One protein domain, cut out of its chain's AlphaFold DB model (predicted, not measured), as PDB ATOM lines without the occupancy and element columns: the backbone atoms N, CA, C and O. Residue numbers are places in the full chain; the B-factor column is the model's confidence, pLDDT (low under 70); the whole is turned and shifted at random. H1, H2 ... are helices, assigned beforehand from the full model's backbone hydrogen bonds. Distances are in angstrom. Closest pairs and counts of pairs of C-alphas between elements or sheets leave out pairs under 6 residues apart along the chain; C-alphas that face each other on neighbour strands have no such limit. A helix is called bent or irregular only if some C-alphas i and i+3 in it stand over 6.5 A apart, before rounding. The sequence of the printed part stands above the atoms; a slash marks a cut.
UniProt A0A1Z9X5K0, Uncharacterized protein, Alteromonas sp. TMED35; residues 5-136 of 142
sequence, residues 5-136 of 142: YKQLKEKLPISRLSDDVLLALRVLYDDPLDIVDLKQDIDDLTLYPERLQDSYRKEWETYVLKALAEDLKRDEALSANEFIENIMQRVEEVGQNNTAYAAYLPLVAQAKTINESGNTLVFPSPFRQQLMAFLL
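AT A GLANCE: This is residues 5 to 136 of the 142 residues of an uncharacterized protein of Alteromonas sp. TMED35 (UniProt A0A1Z9X5K0). Three longer helices, H4, H5 and H6, make a loose triangle, and the shorter H2 sits in its middle, touching each of them. H1 packs on the first residues of H5 at one corner, H3 sits beside H6 near the first part of H4, and H7 lies far off on an extended tail, where residues 125 to 131 stick out. The printed part has 132 residues, 94 of them in seven named helices, H1 to H7 in order, with no named strand: the class is all helix, and the helix packing is mostly crossed. The whole is loose, with a radius of gyration of the C-alphas of 18.9 A; its spans are 71 by 31 by 26 A, and the tail makes the length.

IN THESE COORDINATES: H1 is residues 5 to 11, from C-alpha 5 at (-6.365, -7.290, 10.257). H2 is residues 19 to 28, and H3 is residues 38 to 44. H4, residues 51 to 74, is 32.8 A long, with a kink of 30 degrees near residue 58; it is irregular, C-alphas 54 and 57 being 7.5 A apart. H5, residues 80 to 97, is 25.6 A long. H6, residues 99 to 116, is 26.5 A long and only just irregular, with C-alphas 103 and 106 at 6.7 A. H7, residues 126 to 135, ends at C-alpha 135 at (-39.593, -32.663, 52.781).

HOW THE PARTS SIT: The hub is H6, which touches H2, H3, H4 and H5. H6 and H2 run opposite ways at a shallow tilt of 28 degrees, their closest C-alphas, of Tyr 101 and Ala 24, 6.3 A apart. H2 touches residues 57 to 64 of H4 at a steep tilt of 44 degrees, closest at Arg 26 and Val 64, C-alphas 6.0 A apart. H2 is about perpendicular to H5, at 85 degrees, with the closest C-alphas, of Ala 24 and Val 91, at 5.9 A. H5 and H6 touch only at the corner, and only just, with 3 pairs of C-alphas within 8 A; the closest are Gly 95 and Tyr 101, 6.7 A. H6 and H4 only just touch, with 3 such pairs, closest at Ala 111 and Leu 52, 7.0 A. H3 and H6 only just touch, also with 3, closest at Ile 42 and Tyr 104, 6.5 A. H1 touches residues 80 to 84 of H5, the C-alphas of Leu 8 and Ala 80 being the closest, at 6.3 A. H7 touches no helix. In H1, H2, H3, H5 and H7 every O i to N i+4 pair is within hydrogen-bond range; in H4 17 of 20 are, in H6 12 of 14.

THE WHOLE: The two farthest C-alphas, of Ala 77 and Phe 134, are 71.4 A apart. The printed part has no cut, and no link is long. Mean pLDDT of the printed part is 85.2; residues 32 to 36, 118 to 126 and 136 are under 70.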
ATOM      1  N   TYR A   5      -5.495  -6.723   9.227       81.56
ATOM      2  CA  TYR A   5      -6.365  -7.290  10.257       81.56
ATOM      3  C   TYR A   5      -6.586  -8.806  10.120       81.56
ATOM      4  O   TYR A   5      -6.639  -9.526  11.114       81.56
ATOM      5  N   LYS A   6      -6.694  -9.314   8.887       83.25
ATOM      6  CA  LYS A   6      -6.823 -10.755   8.631       83.25
ATOM      7  C   LYS A   6      -5.539 -11.491   9.022       83.25
ATOM      8  O   LYS A   6      -5.619 -12.529   9.665       83.25
ATOM      9  N   GLN A   7      -4.380 -10.910   8.709       82.06
ATOM     10  CA  GLN A   7      -3.083 -11.461   9.110       82.06
ATOM     11  C   GLN A   7      -2.911 -11.465  10.634       82.06
ATOM     12  O   GLN A   7      -2.431 -12.454  11.176       82.06
ATOM     13  N   LEU A   8      -3.350 -10.404  11.323       80.12
ATOM     14  CA  LEU A   8      -3.354 -10.351  12.787       80.12
ATOM     15  C   LEU A   8      -4.205 -11.483  13.376       80.12
ATOM     16  O   LEU A   8      -3.719 -12.228  14.214       80.12
ATOM     17  N   LYS A   9      -5.441 -11.668  12.895       80.12
ATOM     18  CA  LYS A   9      -6.321 -12.753  13.363       80.12
ATOM     19  C   LYS A   9      -5.761 -14.152  13.111       80.12
ATOM     20  O   LYS A   9      -5.981 -15.045  13.921       80.12
ATOM     21  N   GLU A  10      -5.087 -14.351  11.982       83.75
ATOM     22  CA  GLU A  10      -4.480 -15.638  11.631       83.75
ATOM     23  C   GLU A  10      -3.243 -15.939  12.492       83.75
ATOM     24  O   GLU A  10      -3.047 -17.084  12.896       83.75
ATOM     25  N   LYS A  11      -2.425 -14.923  12.790       80.56
ATOM     26  CA  LYS A  11      -1.154 -15.075  13.518       80.56
ATOM     27  C   LYS A  11      -1.291 -14.972  15.035       80.56
ATOM     28  O   LYS A  11      -0.510 -15.592  15.745       80.56
ATOM     29  N   LEU A  12      -2.282 -14.230  15.522       80.81
ATOM     30  CA  LEU A  12      -2.570 -14.039  16.940       80.81
ATOM     31  C   LEU A  12      -4.014 -14.484  17.244       80.81
ATOM     32  O   LEU A  12      -4.926 -13.656  17.346       80.81
ATOM     33  N   PRO A  13      -4.260 -15.801  17.357       85.75
ATOM     34  CA  PRO A  13      -5.582 -16.324  17.673       85.75
ATOM     35  C   PRO A  13      -5.909 -16.092  19.158       85.75
ATOM     36  O   PRO A  13      -5.626 -16.948  19.994       85.75
ATOM     37  N   ILE A  14      -6.538 -14.953  19.470       86.19
ATOM     38  CA  ILE A  14      -6.871 -14.523  20.846       86.19
ATOM     39  C   ILE A  14      -7.594 -15.615  21.649       86.19
ATOM     40  O   ILE A  14      -7.269 -15.843  22.808       86.19
ATOM     41  N   SER A  15      -8.488 -16.376  21.015       86.56
ATOM     42  CA  SER A  15      -9.238 -17.446  21.683       86.56
ATOM     43  C   SER A  15      -8.378 -18.613  22.183       86.56
ATOM     44  O   SER A  15      -8.831 -19.409  23.002       86.56
ATOM     45  N   ARG A  16      -7.147 -18.757  21.676       87.00
ATOM     46  CA  ARG A  16      -6.195 -19.808  22.075       87.00
ATOM     47  C   ARG A  16      -5.176 -19.329  23.106       87.00
ATOM     48  O   ARG A  16      -4.327 -20.121  23.506       87.00
ATOM     49  N   LEU A  17      -5.225 -18.059  23.498       88.62
ATOM     50  CA  LEU A  17      -4.344 -17.535  24.530       88.62
ATOM     51  C   LEU A  17      -4.702 -18.146  25.887       88.62
ATOM     52  O   LEU A  17      -5.868 -18.452  26.161       88.62
ATOM     53  N   SER A  18      -3.685 -18.325  26.729       91.00
ATOM     54  CA  SER A  18      -3.902 -18.641  28.136       91.00
ATOM     55  C   SER A  18      -4.601 -17.476  28.833       91.00
ATOM     56  O   SER A  18      -4.500 -16.326  28.397       91.00
ATOM     57  N   ASP A  19      -5.292 -17.775  29.931       92.50
ATOM     58  CA  ASP A  19      -6.026 -16.767  30.701       92.50
ATOM     59  C   ASP A  19      -5.087 -15.668  31.224       92.50
ATOM     60  O   ASP A  19      -5.444 -14.497  31.179       92.50
ATOM     61  N   ASP A  20      -3.851 -16.019  31.592       91.88
ATOM     62  CA  ASP A  20      -2.820 -15.075  32.043       91.88
ATOM     63  C   ASP A  20      -2.438 -14.066  30.947       91.88
ATOM     64  O   ASP A  20      -2.382 -12.859  31.180       91.88
ATOM     65  N   VAL A  21      -2.217 -14.541  29.714       92.38
ATOM     66  CA  VAL A  21      -1.861 -13.671  28.579       92.38
ATOM     67  C   VAL A  21      -3.064 -12.835  28.146       92.38
ATOM     68  O   VAL A  21      -2.917 -11.658  27.810       92.38
ATOM     69  N   LEU A  22      -4.266 -13.417  28.176       94.62
ATOM     70  CA  LEU A  22      -5.500 -12.687  27.901       94.62
ATOM     71  C   LEU A  22      -5.743 -11.585  28.943       94.62
ATOM     72  O   LEU A  22      -6.098 -10.471  28.566       94.62
ATOM     73  N   LEU A  23      -5.494 -11.865  30.225       95.50
ATOM     74  CA  LEU A  23      -5.562 -10.887  31.306       95.50
ATOM     75  C   LEU A  23      -4.543  -9.764  31.096       95.50
ATOM     76  O   LEU A  23      -4.903  -8.597  31.203       95.50
ATOM     77  N   ALA A  24      -3.296 -10.088  30.743       94.12
ATOM     78  CA  ALA A  24      -2.274  -9.082  30.458       94.12
ATOM     79  C   ALA A  24      -2.691  -8.154  29.305       94.12
ATOM     80  O   ALA A  24      -2.552  -6.936  29.413       94.12
ATOM     81  N   LEU A  25      -3.273  -8.700  28.231       94.06
ATOM     82  CA  LEU A  25      -3.846  -7.902  27.140       94.06
ATOM     83  C   LEU A  25      -5.037  -7.055  27.604       94.06
ATOM     84  O   LEU A  25      -5.165  -5.901  27.198       94.06
ATOM     85  N   ARG A  26      -5.910  -7.601  28.455       94.25
ATOM     86  CA  ARG A  26      -7.065  -6.872  28.987       94.25
ATOM     87  C   ARG A  26      -6.643  -5.721  29.904       94.25
ATOM     88  O   ARG A  26      -7.285  -4.681  29.833       94.25
ATOM     89  N   VAL A  27      -5.567  -5.889  30.681       94.50
ATOM     90  CA  VAL A  27      -4.926  -4.835  31.492       94.50
ATOM     91  C   VAL A  27      -4.213  -3.808  30.610       94.50
ATOM     92  O   VAL A  27      -4.326  -2.612  30.851       94.50
ATOM     93  N   LEU A  28      -3.499  -4.248  29.568       93.62
ATOM     94  CA  LEU A  28      -2.799  -3.358  28.632       93.62
ATOM     95  C   LEU A  28      -3.748  -2.350  27.972       93.62
ATOM     96  O   LEU A  28      -3.371  -1.203  27.742       93.62
ATOM     97  N   TYR A  29      -4.954  -2.808  27.642       92.62
ATOM     98  CA  TYR A  29      -6.002  -2.013  27.014       92.62
ATOM     99  C   TYR A  29      -7.080  -1.555  27.995       92.62
ATOM    100  O   TYR A  29      -8.148  -1.138  27.549       92.62
ATOM    101  N   ASP A  30      -6.852  -1.677  29.301       85.06
ATOM    102  CA  ASP A  30      -7.848  -1.271  30.283       85.06
ATOM    103  C   ASP A  30      -8.064   0.239  30.216       85.06
ATOM    104  O   ASP A  30      -7.116   1.023  30.289       85.06
ATOM    105  N   ASP A  31      -9.320   0.635  30.032       75.94
ATOM    106  CA  ASP A  31      -9.736   2.028  30.037       75.94
ATOM    107  C   ASP A  31     -10.577   2.262  31.301       75.94
ATOM    108  O   ASP A  31     -11.680   1.721  31.402       75.94
ATOM    109  N   PRO A  32     -10.097   3.076  32.262       63.31
ATOM    110  CA  PRO A  32     -10.830   3.389  33.489       63.31
ATOM    111  C   PRO A  32     -12.197   4.055  33.262       63.31
ATOM    112  O   PRO A  32     -12.965   4.196  34.211       63.31
ATOM    113  N   LEU A  33     -12.473   4.541  32.044       61.81
ATOM    114  CA  LEU A  33     -13.733   5.179  31.659       61.81
ATOM    115  C   LEU A  33     -14.668   4.254  30.863       61.81
ATOM    116  O   LEU A  33     -15.739   4.709  30.450       61.81
ATOM    117  N   ASP A  34     -14.292   2.994  30.629       66.50
ATOM    118  CA  ASP A  34     -15.149   2.048  29.919       66.50
ATOM    119  C   ASP A  34     -16.291   1.518  30.805       66.50
ATOM    120  O   ASP A  34     -16.228   1.497  32.032       66.50
ATOM    121  N   ILE A  35     -17.374   1.089  30.155       59.78
ATOM    122  CA  ILE A  35     -18.570   0.537  30.806       59.78
ATOM    123  C   ILE A  35     -18.261  -0.822  31.463       59.78
ATOM    124  O   ILE A  35     -18.956  -1.220  32.396       59.78
ATOM    125  N   VAL A  36     -17.243  -1.540  30.974       64.44
ATOM    126  CA  VAL A  36     -16.813  -2.841  31.501       64.44
ATOM    127  C   VAL A  36     -15.602  -2.652  32.413       64.44
ATOM    128  O   VAL A  36     -14.474  -2.511  31.940       64.44
ATOM    129  N   ASP A  37     -15.833  -2.687  33.724       84.94
ATOM    130  CA  ASP A  37     -14.782  -2.553  34.732       84.94
ATOM    131  C   ASP A  37     -14.074  -3.899  34.961       84.94
ATOM    132  O   ASP A  37     -14.609  -4.808  35.600       84.94
ATOM    133  N   LEU A  38     -12.837  -4.016  34.462       91.56
ATOM    134  CA  LEU A  38     -12.005  -5.199  34.686       91.56
ATOM    135  C   LEU A  38     -11.839  -5.491  36.178       91.56
ATOM    136  O   LEU A  38     -11.824  -6.652  36.576       91.56
ATOM    137  N   LYS A  39     -11.722  -4.461  37.021       91.50
ATOM    138  CA  LYS A  39     -11.582  -4.661  38.460       91.50
ATOM    139  C   LYS A  39     -12.818  -5.356  39.028       91.50
ATOM    140  O   LYS A  39     -12.669  -6.267  39.839       91.50
ATOM    141  N   GLN A  40     -14.010  -4.953  38.595       91.50
ATOM    142  CA  GLN A  40     -15.251  -5.590  39.022       91.50
ATOM    143  C   GLN A  40     -15.296  -7.060  38.593       91.50
ATOM    144  O   GLN A  40     -15.624  -7.910  39.417       91.50
ATOM    145  N   ASP A  41     -14.907  -7.374  37.354       93.81
ATOM    146  CA  ASP A  41     -14.832  -8.766  36.893       93.81
ATOM    147  C   ASP A  41     -13.902  -9.600  37.786       93.81
ATOM    148  O   ASP A  41     -14.240 -10.714  38.184       93.81
ATOM    149  N   ILE A  42     -12.737  -9.050  38.136       94.88
ATOM    150  CA  ILE A  42     -11.753  -9.720  38.993       94.88
ATOM    151  C   ILE A  42     -12.262  -9.885  40.431       94.88
ATOM    152  O   ILE A  42     -12.065 -10.947  41.024       94.88
ATOM    153  N   ASP A  43     -12.923  -8.873  40.992       93.12
ATOM    154  CA  ASP A  43     -13.528  -8.959  42.322       93.12
ATOM    155  C   ASP A  43     -14.629 -10.040  42.343       93.12
ATOM    156  O   ASP A  43     -14.674 -10.865  43.262       93.12
ATOM    157  N   ASP A  44     -15.470 -10.102  41.305       94.06
ATOM    158  CA  ASP A  44     -16.550 -11.084  41.167       94.06
ATOM    159  C   ASP A  44     -16.018 -12.525  41.113       94.06
ATOM    160  O   ASP A  44     -16.642 -13.427  41.679       94.06
ATOM    161  N   LEU A  45     -14.845 -12.759  40.511       94.38
ATOM    162  CA  LEU A  45     -14.212 -14.087  40.455       94.38
ATOM    163  C   LEU A  45     -13.857 -14.661  41.831       94.38
ATOM    164  O   LEU A  45     -13.713 -15.877  41.964       94.38
ATOM    165  N   THR A  46     -13.738 -13.820  42.861       90.50
ATOM    166  CA  THR A  46     -13.506 -14.296  44.234       90.50
ATOM    167  C   THR A  46     -14.737 -14.974  44.836       90.50
ATOM    168  O   THR A  46     -14.602 -15.825  45.718       90.50
ATOM    169  N   LEU A  47     -15.932 -14.618  44.353       91.56
ATOM    170  CA  LEU A  47     -17.215 -15.152  44.810       91.56
ATOM    171  C   LEU A  47     -17.805 -16.169  43.826       91.56
ATOM    172  O   LEU A  47     -18.427 -17.138  44.258       91.56
ATOM    173  N   TYR A  48     -17.590 -15.949  42.529       93.88
ATOM    174  CA  TYR A  48     -18.171 -16.708  41.421       93.88
ATOM    175  C   TYR A  48     -17.077 -17.132  40.424       93.88
ATOM    176  O   TYR A  48     -17.015 -16.614  39.302       93.88
ATOM    177  N   PRO A  49     -16.162 -18.033  40.824       92.81
ATOM    178  CA  PRO A  49     -15.023 -18.430  39.998       92.81
ATOM    179  C   PRO A  49     -15.438 -19.025  38.645       92.81
ATOM    180  O   PRO A  49     -14.731 -18.835  37.653       92.81
ATOM    181  N   GLU A  50     -16.602 -19.674  38.560       91.88
ATOM    182  CA  GLU A  50     -17.167 -20.265  37.341       91.88
ATOM    183  C   GLU A  50     -17.349 -19.244  36.211       91.88
ATOM    184  O   GLU A  50     -17.151 -19.566  35.034       91.88
ATOM    185  N   ARG A  51     -17.602 -17.974  36.562       94.31
ATOM    186  CA  ARG A  51     -17.794 -16.889  35.592       94.31
ATOM    187  C   ARG A  51     -16.571 -16.655  34.720       94.31
ATOM    188  O   ARG A  51     -16.729 -16.157  33.605       94.31
ATOM    189  N   LEU A  52     -15.380 -17.064  35.174       94.38
ATOM    190  CA  LEU A  52     -14.164 -17.022  34.364       94.38
ATOM    191  C   LEU A  52     -14.371 -17.747  33.031       94.38
ATOM    192  O   LEU A  52     -14.053 -17.190  31.985       94.38
ATOM    193  N   GLN A  53     -14.924 -18.963  33.062       90.56
ATOM    194  CA  GLN A  53     -15.121 -19.783  31.863       90.56
ATOM    195  C   GLN A  53     -16.500 -19.569  31.227       90.56
ATOM    196  O   GLN A  53     -16.612 -19.613  30.002       90.56
ATOM    197  N   ASP A  54     -17.526 -19.287  32.033       90.88
ATOM    198  CA  ASP A  54     -18.899 -19.148  31.540       90.88
ATOM    199  C   ASP A  54     -19.124 -17.859  30.734       90.88
ATOM    200  O   ASP A  54     -19.823 -17.880  29.716       90.88
ATOM    201  N   SER A  55     -18.535 -16.734  31.163       92.50
ATOM    202  CA  SER A  55     -18.784 -15.422  30.546       92.50
ATOM    203  C   SER A  55     -17.527 -14.581  30.332       92.50
ATOM    204  O   SER A  55     -17.268 -14.144  29.206       92.50
ATOM    205  N   TYR A  56     -16.711 -14.378  31.369       94.81
ATOM    206  CA  TYR A  56     -15.686 -13.332  31.367       94.81
ATOM    207  C   TYR A  56     -14.586 -13.549  30.348       94.81
ATOM    208  O   TYR A  56     -14.243 -12.619  29.624       94.81
ATOM    209  N   ARG A  57     -14.096 -14.781  30.185       94.50
ATOM    210  CA  ARG A  57     -13.086 -15.068  29.164       94.50
ATOM    211  C   ARG A  57     -13.546 -14.629  27.771       94.50
ATOM    212  O   ARG A  57     -12.802 -13.966  27.056       94.50
ATOM    213  N   LYS A  58     -14.793 -14.923  27.395       94.31
ATOM    214  CA  LYS A  58     -15.353 -14.543  26.085       94.31
ATOM    215  C   LYS A  58     -15.556 -13.030  25.947       94.31
ATOM    216  O   LYS A  58     -15.371 -12.471  24.859       94.31
ATOM    217  N   GLU A  59     -15.950 -12.369  27.027       93.50
ATOM    218  CA  GLU A  59     -16.102 -10.915  27.074       93.50
ATOM    219  C   GLU A  59     -14.744 -10.220  26.917       93.50
ATOM    220  O   GLU A  59     -14.595  -9.355  26.049       93.50
ATOM    221  N   TRP A  60     -13.722 -10.680  27.643       94.81
ATOM    222  CA  TRP A  60     -12.349 -10.185  27.546       94.81
ATOM    223  C   TRP A  60     -11.756 -10.410  26.155       94.81
ATOM    224  O   TRP A  60     -11.176  -9.485  25.590       94.81
ATOM    225  N   GLU A  61     -11.957 -11.584  25.545       94.19
ATOM    226  CA  GLU A  61     -11.553 -11.832  24.154       94.19
ATOM    227  C   GLU A  61     -12.176 -10.817  23.190       94.19
ATOM    228  O   GLU A  61     -11.498 -10.274  22.313       94.19
ATOM    229  N   THR A  62     -13.475 -10.553  23.346       92.56
ATOM    230  CA  THR A  62     -14.210  -9.621  22.484       92.56
ATOM    231  C   THR A  62     -13.694  -8.196  22.653       92.56
ATOM    232  O   THR A  62     -13.514  -7.493  21.654       92.56
ATOM    233  N   TYR A  63     -13.445  -7.778  23.894       92.50
ATOM    234  CA  TYR A  63     -12.867  -6.477  24.209       92.50
ATOM    235  C   TYR A  63     -11.474  -6.323  23.588       92.50
ATOM    236  O   TYR A  63     -11.247  -5.424  22.779       92.50
ATOM    237  N   VAL A  64     -10.572  -7.264  23.875       93.06
ATOM    238  CA  VAL A  64      -9.186  -7.255  23.388       93.06
ATOM    239  C   VAL A  64      -9.136  -7.258  21.860       93.06
ATOM    240  O   VAL A  64      -8.356  -6.517  21.267       93.06
ATOM    241  N   LEU A  65     -10.002  -8.022  21.185       91.69
ATOM    242  CA  LEU A  65     -10.080  -8.021  19.720       91.69
ATOM    243  C   LEU A  65     -10.484  -6.664  19.134       91.69
ATOM    244  O   LEU A  65     -10.007  -6.310  18.051       91.69
ATOM    245  N   LYS A  66     -11.380  -5.925  19.801       90.56
ATOM    246  CA  LYS A  66     -11.761  -4.569  19.386       90.56
ATOM    247  C   LYS A  66     -10.609  -3.598  19.625       90.56
ATOM    248  O   LYS A  66     -10.220  -2.913  18.683       90.56
ATOM    249  N   ALA A  67     -10.019  -3.618  20.819       91.69
ATOM    250  CA  ALA A  67      -8.906  -2.748  21.187       91.69
ATOM    251  C   ALA A  67      -7.694  -2.938  20.256       91.69
ATOM    252  O   ALA A  67      -7.193  -1.971  19.691       91.69
ATOM    253  N   LEU A  68      -7.306  -4.186  19.970       91.19
ATOM    254  CA  LEU A  68      -6.244  -4.504  19.006       91.19
ATOM    255  C   LEU A  68      -6.557  -3.998  17.594       91.19
ATOM    256  O   LEU A  68      -5.663  -3.556  16.876       91.19
ATOM    257  N   ALA A  69      -7.820  -4.080  17.163       89.38
ATOM    258  CA  ALA A  69      -8.224  -3.585  15.850       89.38
ATOM    259  C   ALA A  69      -8.131  -2.058  15.760       89.38
ATOM    260  O   ALA A  69      -7.844  -1.532  14.686       89.38
ATOM    261  N   GLU A  70      -8.413  -1.354  16.853       90.25
ATOM    262  CA  GLU A  70      -8.268   0.097  16.938       90.25
ATOM    263  C   GLU A  70      -6.805   0.521  17.007       90.25
ATOM    264  O   GLU A  70      -6.413   1.432  16.285       90.25
ATOM    265  N   ASP A  71      -5.991  -0.180  17.793       91.69
ATOM    266  CA  ASP A  71      -4.554   0.070  17.915       91.69
ATOM    267  C   ASP A  71      -3.844  -0.132  16.562       91.69
ATOM    268  O   ASP A  71      -3.163   0.759  16.055       91.69
ATOM    269  N   LEU A  72      -4.158  -1.229  15.860       88.94
ATOM    270  CA  LEU A  72      -3.640  -1.507  14.513       88.94
ATOM    271  C   LEU A  72      -4.007  -0.423  13.479       88.94
ATOM    272  O   LEU A  72      -3.272  -0.218  12.506       88.94
ATOM    273  N   LYS A  73      -5.163   0.236  13.643       88.00
ATOM    274  CA  LYS A  73      -5.585   1.350  12.775       88.00
ATOM    275  C   LYS A  73      -4.836   2.640  13.089       88.00
ATOM    276  O   LYS A  73      -4.680   3.450  12.187       88.00
ATOM    277  N   ARG A  74      -4.417   2.857  14.338       87.00
ATOM    278  CA  ARG A  74      -3.647   4.047  14.731       87.00
ATOM    279  C   ARG A  74      -2.208   3.948  14.225       87.00
ATOM    280  O   ARG A  74      -1.697   4.923  13.685       87.00
ATOM    281  N   ASP A  75      -1.608   2.760  14.300       83.25
ATOM    282  CA  ASP A  75      -0.261   2.497  13.785       83.25
ATOM    283  C   ASP A  75      -0.282   1.966  12.345       83.25
ATOM    284  O   ASP A  75      -0.030   0.790  12.062       83.25
ATOM    285  N   GLU A  76      -0.576   2.845  11.384       78.12
ATOM    286  CA  GLU A  76      -0.585   2.484   9.957       78.12
ATOM    287  C   GLU A  76       0.808   2.198   9.380       78.12
ATOM    288  O   GLU A  76       0.921   1.483   8.383       78.12
ATOM    289  N   ALA A  77       1.863   2.713  10.019       80.62
ATOM    290  CA  ALA A  77       3.240   2.598   9.543       80.62
ATOM    291  C   ALA A  77       3.851   1.198   9.740       80.62
ATOM    292  O   ALA A  77       4.742   0.817   8.983       80.62
ATOM    293  N   LEU A  78       3.376   0.429  10.726       83.94
ATOM    294  CA  LEU A  78       3.930  -0.886  11.055       83.94
ATOM    295  C   LEU A  78       3.369  -1.985  10.146       83.94
ATOM    296  O   LEU A  78       2.163  -2.070   9.883       83.94
ATOM    297  N   SER A  79       4.214  -2.917   9.717       85.31
ATOM    298  CA  SER A  79       3.732  -4.178   9.154       85.31
ATOM    299  C   SER A  79       2.957  -4.983  10.210       85.31
ATOM    300  O   SER A  79       3.052  -4.750  11.413       85.31
ATOM    301  N   ALA A  80       2.173  -5.973   9.771       81.94
ATOM    302  CA  ALA A  80       1.435  -6.825  10.706       81.94
ATOM    303  C   ALA A  80       2.362  -7.607  11.659       81.94
ATOM    304  O   ALA A  80       1.960  -7.892  12.779       81.94
ATOM    305  N   ASN A  81       3.582  -7.950  11.228       84.62
ATOM    306  CA  ASN A  81       4.548  -8.658  12.073       84.62
ATOM    307  C   ASN A  81       5.155  -7.735  13.128       84.62
ATOM    308  O   ASN A  81       5.148  -8.092  14.297       84.62
ATOM    309  N   GLU A  82       5.609  -6.547  12.724       88.44
ATOM    310  CA  GLU A  82       6.178  -5.559  13.652       88.44
ATOM    311  C   GLU A  82       5.143  -5.127  14.693       88.44
ATOM    312  O   GLU A  82       5.464  -4.980  15.867       88.44
ATOM    313  N   PHE A  83       3.876  -4.995  14.286       89.00
ATOM    314  CA  PHE A  83       2.788  -4.743  15.223       89.00
ATOM    315  C   PHE A  83       2.627  -5.891  16.232       89.00
ATOM    316  O   PHE A  83       2.522  -5.644  17.425       89.00
ATOM    317  N   ILE A  84       2.641  -7.153  15.784       86.25
ATOM    318  CA  ILE A  84       2.536  -8.308  16.690       86.25
ATOM    319  C   ILE A  84       3.720  -8.356  17.666       86.25
ATOM    320  O   ILE A  84       3.502  -8.580  18.854       86.25
ATOM    321  N   GLU A  85       4.945  -8.131  17.194       86.69
ATOM    322  CA  GLU A  85       6.139  -8.066  18.048       86.69
ATOM    323  C   GLU A  85       6.028  -6.945  19.085       86.69
ATOM    324  O   GLU A  85       6.281  -7.176  20.265       86.69
ATOM    325  N   ASN A  86       5.554  -5.766  18.675       90.06
ATOM    326  CA  ASN A  86       5.300  -4.654  19.587       90.06
ATOM    327  C   ASN A  86       4.270  -5.018  20.671       90.06
ATOM    328  O   ASN A  86       4.497  -4.749  21.851       90.06
ATOM    329  N   ILE A  87       3.165  -5.670  20.296       90.50
ATOM    330  CA  ILE A  87       2.162  -6.138  21.261       90.50
ATOM    331  C   ILE A  87       2.755  -7.174  22.217       90.50
ATOM    332  O   ILE A  87       2.516  -7.079  23.419       90.50
ATOM    333  N   MET A  88       3.539  -8.135  21.720       87.44
ATOM    334  CA  MET A  88       4.188  -9.136  22.574       87.44
ATOM    335  C   MET A  88       5.113  -8.478  23.600       87.44
ATOM    336  O   MET A  88       5.004  -8.778  24.786       87.44
ATOM    337  N   GLN A  89       5.931  -7.511  23.178       89.19
ATOM    338  CA  GLN A  89       6.795  -6.763  24.087       89.19
ATOM    339  C   GLN A  89       5.987  -6.008  25.155       89.19
ATOM    340  O   GLN A  89       6.293  -6.092  26.342       89.19
ATOM    341  N   ARG A  90       4.915  -5.312  24.764       93.56
ATOM    342  CA  ARG A  90       4.053  -4.579  25.711       93.56
ATOM    343  C   ARG A  90       3.366  -5.511  26.710       93.56
ATOM    344  O   ARG A  90       3.212  -5.156  27.874       93.56
ATOM    345  N   VAL A  91       2.960  -6.704  26.278       90.56
ATOM    346  CA  VAL A  91       2.390  -7.735  27.160       90.56
ATOM    347  C   VAL A  91       3.431  -8.244  28.158       90.56
ATOM    348  O   VAL A  91       3.119  -8.379  29.340       90.56
ATOM    349  N   GLU A  92       4.669  -8.481  27.721       88.69
ATOM    350  CA  GLU A  92       5.772  -8.846  28.620       88.69
ATOM    351  C   GLU A  92       6.062  -7.737  29.642       88.69
ATOM    352  O   GLU A  92       6.212  -8.017  30.833       88.69
ATOM    353  N   GLU A  93       6.066  -6.474  29.207       90.88
ATOM    354  CA  GLU A  93       6.233  -5.311  30.082       90.88
ATOM    355  C   GLU A  93       5.114  -5.212  31.127       90.88
ATOM    356  O   GLU A  93       5.399  -4.954  32.299       90.88
ATOM    357  N   VAL A  94       3.856  -5.470  30.742       91.50
ATOM    358  CA  VAL A  94       2.726  -5.566  31.684       91.50
ATOM    359  C   VAL A  94       2.960  -6.693  32.686       91.50
ATOM    360  O   VAL A  94       2.815  -6.477  33.889       91.50
ATOM    361  N   GLY A  95       3.389  -7.862  32.210       88.44
ATOM    362  CA  GLY A  95       3.674  -9.017  33.056       88.44
ATOM    363  C   GLY A  95       4.728  -8.751  34.134       88.44
ATOM    364  O   GLY A  95       4.624  -9.282  35.238       88.44
ATOM    365  N   GLN A  96       5.726  -7.921  33.826       87.44
ATOM    366  CA  GLN A  96       6.845  -7.628  34.725       87.44
ATOM    367  C   GLN A  96       6.603  -6.416  35.629       87.44
ATOM    368  O   GLN A  96       7.048  -6.414  36.776       87.44
ATOM    369  N   ASN A  97       5.928  -5.381  35.119       92.19
ATOM    370  CA  ASN A  97       5.958  -4.049  35.733       92.19
ATOM    371  C   ASN A  97       4.576  -3.496  36.112       92.19
ATOM    372  O   ASN A  97       4.506  -2.467  36.788       92.19
ATOM    373  N   ASN A  98       3.472  -4.129  35.701       92.62
ATOM    374  CA  ASN A  98       2.134  -3.611  35.979       92.62
ATOM    375  C   ASN A  98       1.584  -4.143  37.313       92.62
ATOM    376  O   ASN A  98       1.380  -5.343  37.502       92.62
ATOM    377  N   THR A  99       1.301  -3.227  38.240       93.00
ATOM    378  CA  THR A  99       0.813  -3.553  39.587       93.00
ATOM    379  C   THR A  99      -0.598  -4.138  39.595       93.00
ATOM    380  O   THR A  99      -0.869  -5.024  40.403       93.00
ATOM    381  N   ALA A 100      -1.483  -3.687  38.701       92.75
ATOM    382  CA  ALA A 100      -2.838  -4.221  38.586       92.75
ATOM    383  C   ALA A 100      -2.802  -5.661  38.065       92.75
ATOM    384  O   ALA A 100      -3.393  -6.545  38.677       92.75
ATOM    385  N   TYR A 101      -2.019  -5.926  37.015       94.44
ATOM    386  CA  TYR A 101      -1.805  -7.288  36.523       94.44
ATOM    387  C   TYR A 101      -1.256  -8.209  37.621       94.44
ATOM    388  O   TYR A 101      -1.818  -9.277  37.861       94.44
ATOM    389  N   ALA A 102      -0.215  -7.774  38.340       94.38
ATOM    390  CA  ALA A 102       0.367  -8.547  39.437       94.38
ATOM    391  C   ALA A 102      -0.639  -8.838  40.569       94.38
ATOM    392  O   ALA A 102      -0.571  -9.898  41.189       94.38
ATOM    393  N   ALA A 103      -1.580  -7.923  40.827       94.81
ATOM    394  CA  ALA A 103      -2.643  -8.110  41.811       94.81
ATOM    395  C   ALA A 103      -3.769  -9.036  41.313       94.81
ATOM    396  O   ALA A 103      -4.299  -9.825  42.093       94.81
ATOM    397  N   TYR A 104      -4.131  -8.961  40.030       96.00
ATOM    398  CA  TYR A 104      -5.248  -9.714  39.446       96.00
ATOM    399  C   TYR A 104      -4.880 -11.156  39.090       96.00
ATOM    400  O   TYR A 104      -5.694 -12.062  39.271       96.00
ATOM    401  N   LEU A 105      -3.647 -11.389  38.634       95.56
ATOM    402  CA  LEU A 105      -3.153 -12.703  38.226       95.56
ATOM    403  C   LEU A 105      -3.422 -13.828  39.248       95.56
ATOM    404  O   LEU A 105      -3.974 -14.854  38.846       95.56
ATOM    405  N   PRO A 106      -3.102 -13.689  40.554       95.44
ATOM    406  CA  PRO A 106      -3.366 -14.756  41.520       95.44
ATOM    407  C   PRO A 106      -4.862 -15.064  41.691       95.44
ATOM    408  O   PRO A 106      -5.210 -16.219  41.929       95.44
ATOM    409  N   LEU A 107      -5.747 -14.072  41.541       95.56
ATOM    410  CA  LEU A 107      -7.198 -14.255  41.668       95.56
ATOM    411  C   LEU A 107      -7.762 -15.040  40.479       95.56
ATOM    412  O   LEU A 107      -8.529 -15.985  40.665       95.56
ATOM    413  N   VAL A 108      -7.310 -14.720  39.263       95.50
ATOM    414  CA  VAL A 108      -7.675 -15.472  38.053       95.50
ATOM    415  C   VAL A 108      -7.141 -16.904  38.118       95.50
ATOM    416  O   VAL A 108      -7.882 -17.852  37.847       95.50
ATOM    417  N   ALA A 109      -5.890 -17.087  38.548       93.44
ATOM    418  CA  ALA A 109      -5.295 -18.411  38.720       93.44
ATOM    419  C   ALA A 109      -6.047 -19.253  39.767       93.44
ATOM    420  O   ALA A 109      -6.261 -20.455  39.568       93.44
ATOM    421  N   GLN A 110      -6.494 -18.631  40.862       92.88
ATOM    422  CA  GLN A 110      -7.311 -19.286  41.877       92.88
ATOM    423  C   GLN A 110      -8.673 -19.707  41.315       92.88
ATOM    424  O   GLN A 110      -9.048 -20.869  41.466       92.88
ATOM    425  N   ALA A 111      -9.387 -18.802  40.640       93.12
ATOM    426  CA  ALA A 111     -10.686 -19.100  40.036       93.12
ATOM    427  C   ALA A 111     -10.589 -20.250  39.024       93.12
ATOM    428  O   ALA A 111     -11.374 -21.198  39.067       93.12
ATOM    429  N   LYS A 112      -9.556 -20.229  38.175       91.62
ATOM    430  CA  LYS A 112      -9.252 -21.319  37.245       91.62
ATOM    431  C   LYS A 112      -9.022 -22.645  37.964       91.62
ATOM    432  O   LYS A 112      -9.639 -23.644  37.608       91.62
ATOM    433  N   THR A 113      -8.182 -22.643  38.996       90.38
ATOM    434  CA  THR A 113      -7.890 -23.850  39.783       90.38
ATOM    435  C   THR A 113      -9.160 -24.422  40.413       90.38
ATOM    436  O   THR A 113      -9.356 -25.634  40.386       90.38
ATOM    437  N   ILE A 114     -10.045 -23.570  40.943       86.75
ATOM    438  CA  ILE A 114     -11.329 -23.995  41.518       86.75
ATOM    439  C   ILE A 114     -12.210 -24.649  40.449       86.75
ATOM    440  O   ILE A 114     -12.739 -25.731  40.696       86.75
ATOM    441  N   ASN A 115     -12.316 -24.042  39.264       85.31
ATOM    442  CA  ASN A 115     -13.127 -24.562  38.159       85.31
ATOM    443  C   ASN A 115     -12.600 -25.891  37.601       85.31
ATOM    444  O   ASN A 115     -13.385 -26.758  37.225       85.31
ATOM    445  N   GLU A 116     -11.277 -26.052  37.528       83.69
ATOM    446  CA  GLU A 116     -10.628 -27.266  37.017       83.69
ATOM    447  C   GLU A 116     -10.567 -28.382  38.067       83.69
ATOM    448  O   GLU A 116     -10.571 -29.570  37.731       83.69
ATOM    449  N   SER A 117     -10.540 -28.026  39.353       73.00
ATOM    450  CA  SER A 117     -10.687 -28.993  40.429       73.00
ATOM    451  C   SER A 117     -12.130 -29.502  40.420       73.00
ATOM    452  O   SER A 117     -13.062 -28.770  40.737       73.00
ATOM    453  N   GLY A 118     -12.345 -30.775  40.081       57.41
ATOM    454  CA  GLY A 118     -13.666 -31.432  40.106       57.41
ATOM    455  C   GLY A 118     -14.318 -31.545  41.499       57.41
ATOM    456  O   GLY A 118     -15.114 -32.449  41.734       57.41
ATOM    457  N   ASN A 119     -13.949 -30.664  42.432       54.00
ATOM    458  CA  ASN A 119     -14.406 -30.545  43.811       54.00
ATOM    459  C   ASN A 119     -15.413 -29.399  44.005       54.00
ATOM    460  O   ASN A 119     -15.711 -29.029  45.143       54.00
ATOM    461  N   THR A 120     -15.959 -28.835  42.926       50.56
ATOM    462  CA  THR A 120     -17.128 -27.962  43.010       50.56
ATOM    463  C   THR A 120     -18.276 -28.774  43.608       50.56
ATOM    464  O   THR A 120     -18.851 -29.659  42.974       50.56
ATOM    465  N   LEU A 121     -18.573 -28.521  44.885       54.91
ATOM    466  CA  LEU A 121     -19.722 -29.089  45.578       54.91
ATOM    467  C   LEU A 121     -20.983 -28.606  44.859       54.91
ATOM    468  O   LEU A 121     -21.487 -27.523  45.144       54.91
ATOM    469  N   VAL A 122     -21.482 -29.405  43.914       54.44
ATOM    470  CA  VAL A 122     -22.741 -29.127  43.225       54.44
ATOM    471  C   VAL A 122     -23.827 -29.078  44.290       54.44
ATOM    472  O   VAL A 122     -24.110 -30.066  44.972       54.44
ATOM    473  N   PHE A 123     -24.383 -27.892  44.495       47.50
ATOM    474  CA  PHE A 123     -25.475 -27.704  45.423       47.50
ATOM    475  C   PHE A 123     -26.815 -27.953  44.710       47.50
ATOM    476  O   PHE A 123     -26.986 -27.495  43.582       47.50
ATOM    477  N   PRO A 124     -27.795 -28.612  45.359       54.66
ATOM    478  CA  PRO A 124     -27.739 -29.162  46.713       54.66
ATOM    479  C   PRO A 124     -26.825 -30.388  46.791       54.66
ATOM    480  O   PRO A 124     -26.874 -31.258  45.926       54.66
ATOM    481  N   SER A 125     -26.024 -30.459  47.860       64.62
ATOM    482  CA  SER A 125     -25.174 -31.620  48.141       64.62
ATOM    483  C   SER A 125     -26.013 -32.907  48.202       64.62
ATOM    484  O   SER A 125     -27.205 -32.829  48.515       64.62
ATOM    485  N   PRO A 126     -25.433 -34.103  47.990       69.62
ATOM    486  CA  PRO A 126     -26.182 -35.363  48.043       69.62
ATOM    487  C   PRO A 126     -26.989 -35.536  49.339       69.62
ATOM    488  O   PRO A 126     -28.141 -35.962  49.315       69.62
ATOM    489  N   PHE A 127     -26.428 -35.109  50.474       70.94
ATOM    490  CA  PHE A 127     -27.129 -35.097  51.758       70.94
ATOM    491  C   PHE A 127     -28.336 -34.146  51.758       70.94
ATOM    492  O   PHE A 127     -29.416 -34.495  52.226       70.94
ATOM    493  N   ARG A 128     -28.188 -32.947  51.185       70.25
ATOM    494  CA  ARG A 128     -29.293 -31.993  51.069       70.25
ATOM    495  C   ARG A 128     -30.363 -32.466  50.082       70.25
ATOM    496  O   ARG A 128     -31.534 -32.221  50.341       70.25
ATOM    497  N   GLN A 129     -29.997 -33.178  49.015       74.06
ATOM    498  CA  GLN A 129     -30.951 -33.835  48.109       74.06
ATOM    499  C   GLN A 129     -31.767 -34.909  48.837       74.06
ATOM    500  O   GLN A 129     -32.987 -34.943  48.700       74.06
ATOM    501  N   GLN A 130     -31.118 -35.729  49.672       75.00
ATOM    502  CA  GLN A 130     -31.807 -36.710  50.517       75.00
ATOM    503  C   GLN A 130     -32.762 -36.032  51.504       75.00
ATOM    504  O   GLN A 130     -33.918 -36.429  51.603       75.00
ATOM    505  N   LEU A 131     -32.323 -34.970  52.188       77.44
ATOM    506  CA  LEU A 131     -33.187 -34.204  53.092       77.44
ATOM    507  C   LEU A 131     -34.367 -33.550  52.361       77.44
ATOM    508  O   LEU A 131     -35.483 -33.565  52.868       77.44
ATOM    509  N   MET A 132     -34.143 -33.006  51.163       73.00
ATOM    510  CA  MET A 132     -35.208 -32.436  50.336       73.00
ATOM    511  C   MET A 132     -36.229 -33.494  49.910       73.00
ATOM    512  O   MET A 132     -37.420 -33.206  49.944       73.00
ATOM    513  N   ALA A 133     -35.798 -34.717  49.589       73.00
ATOM    514  CA  ALA A 133     -36.704 -35.815  49.252       73.00
ATOM    515  C   ALA A 133     -37.672 -36.169  50.398       73.00
ATOM    516  O   ALA A 133     -38.821 -36.506  50.132       73.00
ATOM    517  N   PHE A 134     -37.251 -36.034  51.662       72.12
ATOM    518  CA  PHE A 134     -38.130 -36.230  52.827       72.12
ATOM    519  C   PHE A 134     -39.106 -35.073  53.075       72.12
ATOM    520  O   PHE A 134     -40.116 -35.261  53.748       72.12
ATOM    521  N   LEU A 135     -38.794 -33.875  52.576       71.06
ATOM    522  CA  LEU A 135     -39.593 -32.663  52.781       71.06
ATOM    523  C   LEU A 135     -40.613 -32.422  51.661       71.06
ATOM    524  O   LEU A 135     -41.464 -31.543  51.800       71.06
ATOM    525  N   LEU A 136     -40.544 -33.179  50.563       61.16
ATOM    526  CA  LEU A 136     -41.577 -33.142  49.537       61.16
ATOM    527  C   LEU A 136     -42.854 -33.779  50.107       61.16
ATOM    528  O   LEU A 136     -42.821 -34.944  50.513       61.16
TER     529      LEU A 136